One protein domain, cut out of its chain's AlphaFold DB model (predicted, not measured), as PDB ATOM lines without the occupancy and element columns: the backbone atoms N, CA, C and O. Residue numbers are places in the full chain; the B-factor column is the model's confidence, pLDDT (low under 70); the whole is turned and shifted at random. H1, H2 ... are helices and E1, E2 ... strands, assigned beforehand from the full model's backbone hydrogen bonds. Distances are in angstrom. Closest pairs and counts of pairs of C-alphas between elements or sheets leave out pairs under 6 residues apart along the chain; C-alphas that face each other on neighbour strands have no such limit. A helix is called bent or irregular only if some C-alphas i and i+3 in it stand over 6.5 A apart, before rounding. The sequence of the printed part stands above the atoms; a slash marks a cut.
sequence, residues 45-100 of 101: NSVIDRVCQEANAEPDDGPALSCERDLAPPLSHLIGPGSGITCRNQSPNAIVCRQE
ATOM      1  N   ASN A  45      76.451 -49.568  15.693       84.88
ATOM      2  CA  ASN A  45      75.425 -49.360  14.667       84.88
ATOM      3  C   ASN A  45      74.345 -48.402  15.171       84.88
ATOM      4  O   ASN A  45      73.995 -47.458  14.476       84.88
ATOM      5  N   SER A  46      73.919 -48.545  16.430       86.62
ATOM      6  CA  SER A  46      72.925 -47.636  17.018       86.62
ATOM      7  C   SER A  46      73.410 -46.183  17.134       86.62
ATOM      8  O   SER A  46      72.604 -45.254  17.077       86.62
ATOM      9  N   VAL A  47      74.726 -45.960  17.264       86.56
ATOM     10  CA  VAL A  47      75.315 -44.611  17.206       86.56
ATOM     11  C   VAL A  47      75.238 -44.055  15.787       86.56
ATOM     12  O   VAL A  47      74.864 -42.898  15.614       86.56
ATOM     13  N   ILE A  48      75.556 -44.874  14.781       86.06
ATOM     14  CA  ILE A  48      75.500 -44.489  13.365       86.06
ATOM     15  C   ILE A  48      74.064 -44.159  12.962       86.06
ATOM     16  O   ILE A  48      73.837 -43.085  12.412       86.06
ATOM     17  N   ASP A  49      73.096 -45.008  13.310       86.19
ATOM     18  CA  ASP A  49      71.671 -44.773  13.052       86.19
ATOM     19  C   ASP A  49      71.196 -43.445  13.652       86.19
ATOM     20  O   ASP A  49      70.492 -42.673  13.000       86.19
ATOM     21  N   ARG A  50      71.623 -43.130  14.881       84.50
ATOM     22  CA  ARG A  50      71.253 -41.874  15.544       84.50
ATOM     23  C   ARG A  50      71.867 -40.652  14.861       84.50
ATOM     24  O   ARG A  50      71.176 -39.653  14.685       84.50
ATOM     25  N   VAL A  51      73.138 -40.731  14.458       83.56
ATOM     26  CA  VAL A  51      73.801 -39.663  13.687       83.56
ATOM     27  C   VAL A  51      73.111 -39.474  12.337       83.56
ATOM     28  O   VAL A  51      72.871 -38.340  11.929       83.56
ATOM     29  N   CYS A  52      72.724 -40.565  11.676       83.25
ATOM     30  CA  CYS A  52      71.944 -40.509  10.447       83.25
ATOM     31  C   CYS A  52      70.589 -39.848  10.649       83.25
ATOM     32  O   CYS A  52      70.180 -39.029   9.829       83.25
ATOM     33  N   GLN A  53      69.885 -40.184  11.724       83.88
ATOM     34  CA  GLN A  53      68.577 -39.616  12.004       83.88
ATOM     35  C   GLN A  53      68.651 -38.102  12.240       83.88
ATOM     36  O   GLN A  53      67.825 -37.376  11.698       83.88
ATOM     37  N   GLU A  54      69.657 -37.628  12.981       81.69
ATOM     38  CA  GLU A  54      69.891 -36.193  13.210       81.69
ATOM     39  C   GLU A  54      70.289 -35.473  11.915       81.69
ATOM     40  O   GLU A  54      69.737 -34.421  11.606       81.69
ATOM     41  N   ALA A  55      71.170 -36.067  11.102       76.38
ATOM     42  CA  ALA A  55      71.589 -35.489   9.822       76.38
ATOM     43  C   ALA A  55      70.438 -35.352   8.806       76.38
ATOM     44  O   ALA A  55      70.496 -34.497   7.932       76.38
ATOM     45  N   ASN A  56      69.394 -36.180   8.916       71.44
ATOM     46  CA  ASN A  56      68.187 -36.084   8.089       71.44
ATOM     47  C   ASN A  56      67.076 -35.224   8.725       71.44
ATOM     48  O   ASN A  56      66.066 -34.965   8.071       71.44
ATOM     49  N   ALA A  57      67.203 -34.839  10.001       71.44
ATOM     50  CA  ALA A  57      66.164 -34.101  10.721       71.44
ATOM     51  C   ALA A  57      66.126 -32.612  10.344       71.44
ATOM     52  O   ALA A  57      65.060 -31.997  10.404       71.44
ATOM     53  N   GLU A  58      67.260 -32.045   9.928       63.62
ATOM     54  CA  GLU A  58      67.334 -30.680   9.414       63.62
ATOM     55  C   GLU A  58      67.378 -30.702   7.877       63.62
ATOM     56  O   GLU A  58      68.195 -31.421   7.299       63.62
ATOM     57  N   PRO A  59      66.503 -29.947   7.183       59.25
ATOM     58  CA  PRO A  59      66.629 -29.769   5.746       59.25
ATOM     59  C   PRO A  59      67.882 -28.932   5.476       59.25
ATOM     60  O   PRO A  59      67.858 -27.708   5.570       59.25
ATOM     61  N   ASP A  60      68.989 -29.606   5.187       58.53
ATOM     62  CA  ASP A  60      70.208 -28.955   4.726       58.53
ATOM     63  C   ASP A  60      69.989 -28.495   3.273       58.53
ATOM     64  O   ASP A  60      69.732 -29.305   2.383       58.53
ATOM     65  N   ASP A  61      70.070 -27.183   3.026       60.91
ATOM     66  CA  ASP A  61      70.037 -26.567   1.684       60.91
ATOM     67  C   ASP A  61      71.284 -26.937   0.830       60.91
ATOM     68  O   ASP A  61      71.479 -26.425  -0.277       60.91
ATOM     69  N   GLY A  62      72.164 -27.805   1.342       63.38
ATOM     70  CA  GLY A  62      73.337 -28.345   0.670       63.38
ATOM     71  C   GLY A  62      73.077 -29.638  -0.116       63.38
ATOM     72  O   GLY A  62      71.957 -30.147  -0.199       63.38
ATOM     73  N   PRO A  63      74.116 -30.189  -0.773       61.41
ATOM     74  CA  PRO A  63      73.991 -31.456  -1.483       61.41
ATOM     75  C   PRO A  63      73.565 -32.543  -0.494       61.41
ATOM     76  O   PRO A  63      74.243 -32.758   0.502       61.41
ATOM     77  N   ALA A  64      72.456 -33.230  -0.786       65.12
ATOM     78  CA  ALA A  64      71.894 -34.266   0.074       65.12
ATOM     79  C   ALA A  64      72.920 -35.383   0.345       65.12
ATOM     80  O   ALA A  64      73.075 -36.318  -0.449       65.12
ATOM     81  N   LEU A  65      73.641 -35.281   1.464       69.19
ATOM     82  CA  LEU A  65      74.557 -36.310   1.934       69.19
ATOM     83  C   LEU A  65      73.711 -37.492   2.412       69.19
ATOM     84  O   LEU A  65      73.037 -37.427   3.436       69.19
ATOM     85  N   SER A  66      73.712 -38.584   1.647       79.12
ATOM     86  CA  SER A  66      73.019 -39.808   2.059       79.12
ATOM     87  C   SER A  66      73.788 -40.452   3.204       79.12
ATOM     88  O   SER A  66      74.919 -40.895   3.000       79.12
ATOM     89  N   CYS A  67      73.187 -40.536   4.393       81.25
ATOM     90  CA  CYS A  67      73.903 -41.024   5.566       81.25
ATOM     91  C   CYS A  67      74.476 -42.434   5.375       81.25
ATOM     92  O   CYS A  67      75.655 -42.644   5.664       81.25
ATOM     93  N   GLU A  68      73.715 -43.380   4.807       80.00
ATOM     94  CA  GLU A  68      74.225 -44.736   4.544       80.00
ATOM     95  C   GLU A  68      75.434 -44.766   3.600       80.00
ATOM     96  O   GLU A  68      76.243 -45.694   3.655       80.00
ATOM     97  N   ARG A  69      75.559 -43.770   2.716       81.62
ATOM     98  CA  ARG A  69      76.593 -43.742   1.679       81.62
ATOM     99  C   ARG A  69      77.818 -42.927   2.080       81.62
ATOM    100  O   ARG A  69      78.928 -43.333   1.753       81.62
ATOM    101  N   ASP A  70      77.609 -41.811   2.769       82.88
ATOM    102  CA  ASP A  70      78.647 -40.811   3.041       82.88
ATOM    103  C   ASP A  70      79.136 -40.835   4.498       82.88
ATOM    104  O   ASP A  70      80.322 -40.648   4.759       82.88
ATOM    105  N   LEU A  71      78.252 -41.124   5.460       81.38
ATOM    106  CA  LEU A  71      78.550 -41.010   6.895       81.38
ATOM    107  C   LEU A  71      78.727 -42.373   7.575       81.38
ATOM    108  O   LEU A  71      79.650 -42.557   8.370       81.38
ATOM    109  N   ALA A  72      77.886 -43.355   7.248       84.44
ATOM    110  CA  ALA A  72      77.930 -44.678   7.861       84.44
ATOM    111  C   ALA A  72      79.259 -45.428   7.619       84.44
ATOM    112  O   ALA A  72      79.777 -46.003   8.583       84.44
ATOM    113  N   PRO A  73      79.873 -45.408   6.413       87.81
ATOM    114  CA  PRO A  73      81.149 -46.088   6.186       87.81
ATOM    115  C   PRO A  73      82.323 -45.544   7.026       87.81
ATOM    116  O   PRO A  73      82.971 -46.346   7.705       87.81
ATOM    117  N   PRO A  74      82.620 -44.224   7.054       86.31
ATOM    118  CA  PRO A  74      83.715 -43.709   7.872       86.31
ATOM    119  C   PRO A  74      83.437 -43.849   9.373       86.31
ATOM    120  O   PRO A  74      84.353 -44.188  10.124       86.31
ATOM    121  N   LEU A  75      82.188 -43.669   9.820       85.12
ATOM    122  CA  LEU A  75      81.827 -43.891  11.223       85.12
ATOM    123  C   LEU A  75      82.030 -45.354  11.625       85.12
ATOM    124  O   LEU A  75      82.644 -45.617  12.656       85.12
ATOM    125  N   SER A  76      81.620 -46.306  10.787       86.81
ATOM    126  CA  SER A  76      81.861 -47.734  11.030       86.81
ATOM    127  C   SER A  76      83.348 -48.053  11.173       86.81
ATOM    128  O   SER A  76      83.711 -48.903  11.975       86.81
ATOM    129  N   HIS A  77      84.231 -47.365  10.450       86.38
ATOM    130  CA  HIS A  77      85.674 -47.551  10.610       86.38
ATOM    131  C   HIS A  77      86.210 -46.929  11.915       86.38
ATOM    132  O   HIS A  77      87.124 -47.466  12.538       86.38
ATOM    133  N   LEU A  78      85.646 -45.797  12.342       85.75
ATOM    134  CA  LEU A  78      86.045 -45.076  13.554       85.75
ATOM    135  C   LEU A  78      85.575 -45.762  14.839       85.75
ATOM    136  O   LEU A  78      86.340 -45.865  15.793       85.75
ATOM    137  N   ILE A  79      84.333 -46.233  14.889       86.94
ATOM    138  CA  ILE A  79      83.731 -46.805  16.107       86.94
ATOM    139  C   ILE A  79      83.439 -48.303  15.993       86.94
ATOM    140  O   ILE A  79      82.837 -48.888  16.892       86.94
ATOM    141  N   GLY A  80      83.820 -48.930  14.884       81.25
ATOM    142  CA  GLY A  80      83.593 -50.347  14.644       81.25
ATOM    143  C   GLY A  80      84.543 -51.279  15.395       81.25
ATOM    144  O   GLY A  80      85.461 -50.854  16.103       81.25
ATOM    145  N   PRO A  81      84.333 -52.592  15.237       76.88
ATOM    146  CA  PRO A  81      85.168 -53.600  15.872       76.88
ATOM    147  C   PRO A  81      86.630 -53.443  15.434       76.88
ATOM    148  O   PRO A  81      86.942 -53.453  14.248       76.88
ATOM    149  N   GLY A  82      87.530 -53.315  16.413       79.38
ATOM    150  CA  GLY A  82      88.971 -53.166  16.182       79.38
ATOM    151  C   GLY A  82      89.493 -51.727  16.200       79.38
ATOM    152  O   GLY A  82      90.708 -51.551  16.207       79.38
ATOM    153  N   SER A  83      88.631 -50.707  16.284       83.19
ATOM    154  CA  SER A  83      89.087 -49.311  16.391       83.19
ATOM    155  C   SER A  83      89.583 -48.922  17.790       83.19
ATOM    156  O   SER A  83      90.199 -47.874  17.967       83.19
ATOM    157  N   GLY A  84      89.294 -49.746  18.802       82.31
ATOM    158  CA  GLY A  84      89.572 -49.428  20.205       82.31
ATOM    159  C   GLY A  84      88.710 -48.289  20.760       82.31
ATOM    160  O   GLY A  84      88.917 -47.882  21.899       82.31
ATOM    161  N   ILE A  85      87.743 -47.771  19.991       85.38
ATOM    162  CA  ILE A  85      86.809 -46.737  20.440       85.38
ATOM    163  C   ILE A  85      85.543 -47.396  20.987       85.38
ATOM    164  O   ILE A  85      84.866 -48.155  20.297       85.38
ATOM    165  N   THR A  86      85.189 -47.063  22.226       85.06
ATOM    166  CA  THR A  86      83.943 -47.484  22.868       85.06
ATOM    167  C   THR A  86      83.022 -46.277  23.039       85.06
ATOM    168  O   THR A  86      83.385 -45.280  23.669       85.06
ATOM    169  N   CYS A  87      81.798 -46.383  22.523       88.31
ATOM    170  CA  CYS A  87      80.734 -45.403  22.728       88.31
ATOM    171  C   CYS A  87      79.865 -45.766  23.936       88.31
ATOM    172  O   CYS A  87      79.503 -46.929  24.137       88.31
ATOM    173  N   ARG A  88      79.535 -44.773  24.765       86.50
ATOM    174  CA  ARG A  88      78.740 -44.950  25.988       86.50
ATOM    175  C   ARG A  88      77.697 -43.857  26.135       86.50
ATOM    176  O   ARG A  88      77.927 -42.711  25.752       86.50
ATOM    177  N   ASN A  89      76.563 -44.216  26.723       84.69
ATOM    178  CA  ASN A  89      75.499 -43.266  27.014       84.69
ATOM    179  C   ASN A  89      75.867 -42.470  28.276       84.69
ATOM    180  O   ASN A  89      75.885 -43.028  29.370       84.69
ATOM    181  N   GLN A  90      76.222 -41.194  28.126       80.50
ATOM    182  CA  GLN A  90      76.562 -40.322  29.256       80.50
ATOM    183  C   GLN A  90      75.318 -39.615  29.811       80.50
ATOM    184  O   GLN A  90      75.260 -39.275  30.992       80.50
ATOM    185  N   SER A  91      74.321 -39.360  28.967       78.44
ATOM    186  CA  SER A  91      73.046 -38.727  29.317       78.44
ATOM    187  C   SER A  91      72.001 -39.083  28.256       78.44
ATOM    188  O   SER A  91      72.395 -39.428  27.144       78.44
ATOM    189  N   PRO A  92      70.687 -38.918  28.517       75.81
ATOM    190  CA  PRO A  92      69.626 -39.345  27.596       75.81
ATOM    191  C   PRO A  92      69.816 -38.902  26.140       75.81
ATOM    192  O   PRO A  92      69.451 -39.640  25.233       75.81
ATOM    193  N   ASN A  93      70.448 -37.742  25.921       77.69
ATOM    194  CA  ASN A  93      70.754 -37.227  24.590       77.69
ATOM    195  C   ASN A  93      72.250 -37.189  24.234       77.69
ATOM    196  O   ASN A  93      72.575 -36.817  23.109       77.69
ATOM    197  N   ALA A  94      73.156 -37.608  25.121       79.50
ATOM    198  CA  ALA A  94      74.601 -37.518  24.918       79.50
ATOM    199  C   ALA A  94      75.251 -38.908  24.885       79.50
ATOM    200  O   ALA A  94      75.300 -39.621  25.891       79.50
ATOM    201  N   ILE A  95      75.787 -39.266  23.719       84.81
ATOM    202  CA  ILE A  95      76.638 -40.442  23.538       84.81
ATOM    203  C   ILE A  95      78.074 -39.943  23.419       84.81
ATOM    204  O   ILE A  95      78.358 -39.066  22.607       84.81
ATOM    205  N   VAL A  96      78.973 -40.502  24.224       85.88
ATOM    206  CA  VAL A  96      80.399 -40.167  24.201       85.88
ATOM    207  C   VAL A  96      81.181 -41.374  23.716       85.88
ATOM    208  O   VAL A  96      81.121 -42.442  24.328       85.88
ATOM    209  N   CYS A  97      81.927 -41.192  22.630       87.88
ATOM    210  CA  CYS A  97      82.842 -42.184  22.079       87.88
ATOM    211  C   CYS A  97      84.276 -41.813  22.454       87.88
ATOM    212  O   CYS A  97      84.721 -40.698  22.183       87.88
ATOM    213  N   ARG A  98      84.989 -42.735  23.101       85.69
ATOM    214  CA  ARG A  98      86.384 -42.543  23.520       85.69
ATOM    215  C   ARG A  98      87.189 -43.814  23.310       85.69
ATOM    216  O   ARG A  98      86.623 -44.905  23.357       85.69
ATOM    217  N   GLN A  99      88.489 -43.661  23.094       85.88
ATOM    218  CA  GLN A  99      89.405 -44.793  23.060       85.88
ATOM    219  C   GLN A  99      89.449 -45.440  24.454       85.88
ATOM    220  O   GLN A  99      89.505 -44.731  25.460       85.88
ATOM    221  N   GLU A 100      89.308 -46.759  24.517       71.25
ATOM    222  CA  GLU A 100      89.445 -47.528  25.757       71.25
ATOM    223  C   GLU A 100      90.942 -47.847  25.928       71.25
ATOM    224  O   GLU A 100      91.530 -48.461  25.038       71.25
TER     225      GLU A 100
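Overview. This is residues 45 to 100 of the 101 residues of an uncharacterized protein of Streptomyces sp. WM6378 (UniProt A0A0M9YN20). A two-stranded hairpin, E1 and E2, sits at the open end of a helical hairpin, H1 and H2; at the other end residues 57 to 63 stick out as a loop. The 56 printed residues run H1, H2, E1, E2, a mixed class with an antiparallel sheet. The whole is only just loose, close to compact, with a radius of gyration of the C-alphas of 12.4 A and spans of 37 by 25 by 14 A.

Along the chain. Find C-alpha 85 at (86.809, -46.737, 20.440); E1 runs from there to 91, 18.2 A. E2, residues 94 to 99, spans 16.6 A and ends at (89.405, -44.793, 23.060). H1, residues 45 to 57, begins at (75.425, -49.360, 14.667) and spans 18.3 A. H2, residues 67 to 79, spans 15.5 A and is only just irregular: C-alphas 70 and 73 are 6.6 A apart.

Arrangement. In the hairpin E1 and E2, antiparallel at 153 degrees, look at N 88 and O 96, 2.9 A, within hydrogen-bond range. The closest C-alphas of H2 and E1 are Ile 79 and Ile 85, 5.3 A. H1 and H2, a helical hairpin, touch at C-alphas 52 and 67, their closest, 5.3 A, at a steep tilt of 38 degrees, opposite ways. Every O i to N i+4 pair is within hydrogen-bond range in H1, and 6 of 9 in H2.

Size, cuts and confidence. The farthest C-alphas, Asp 61 and Glu 100, are 37.4 A apart. The printed part has no cut and no long link. Residues 58 to 65 are under pLDDT 70.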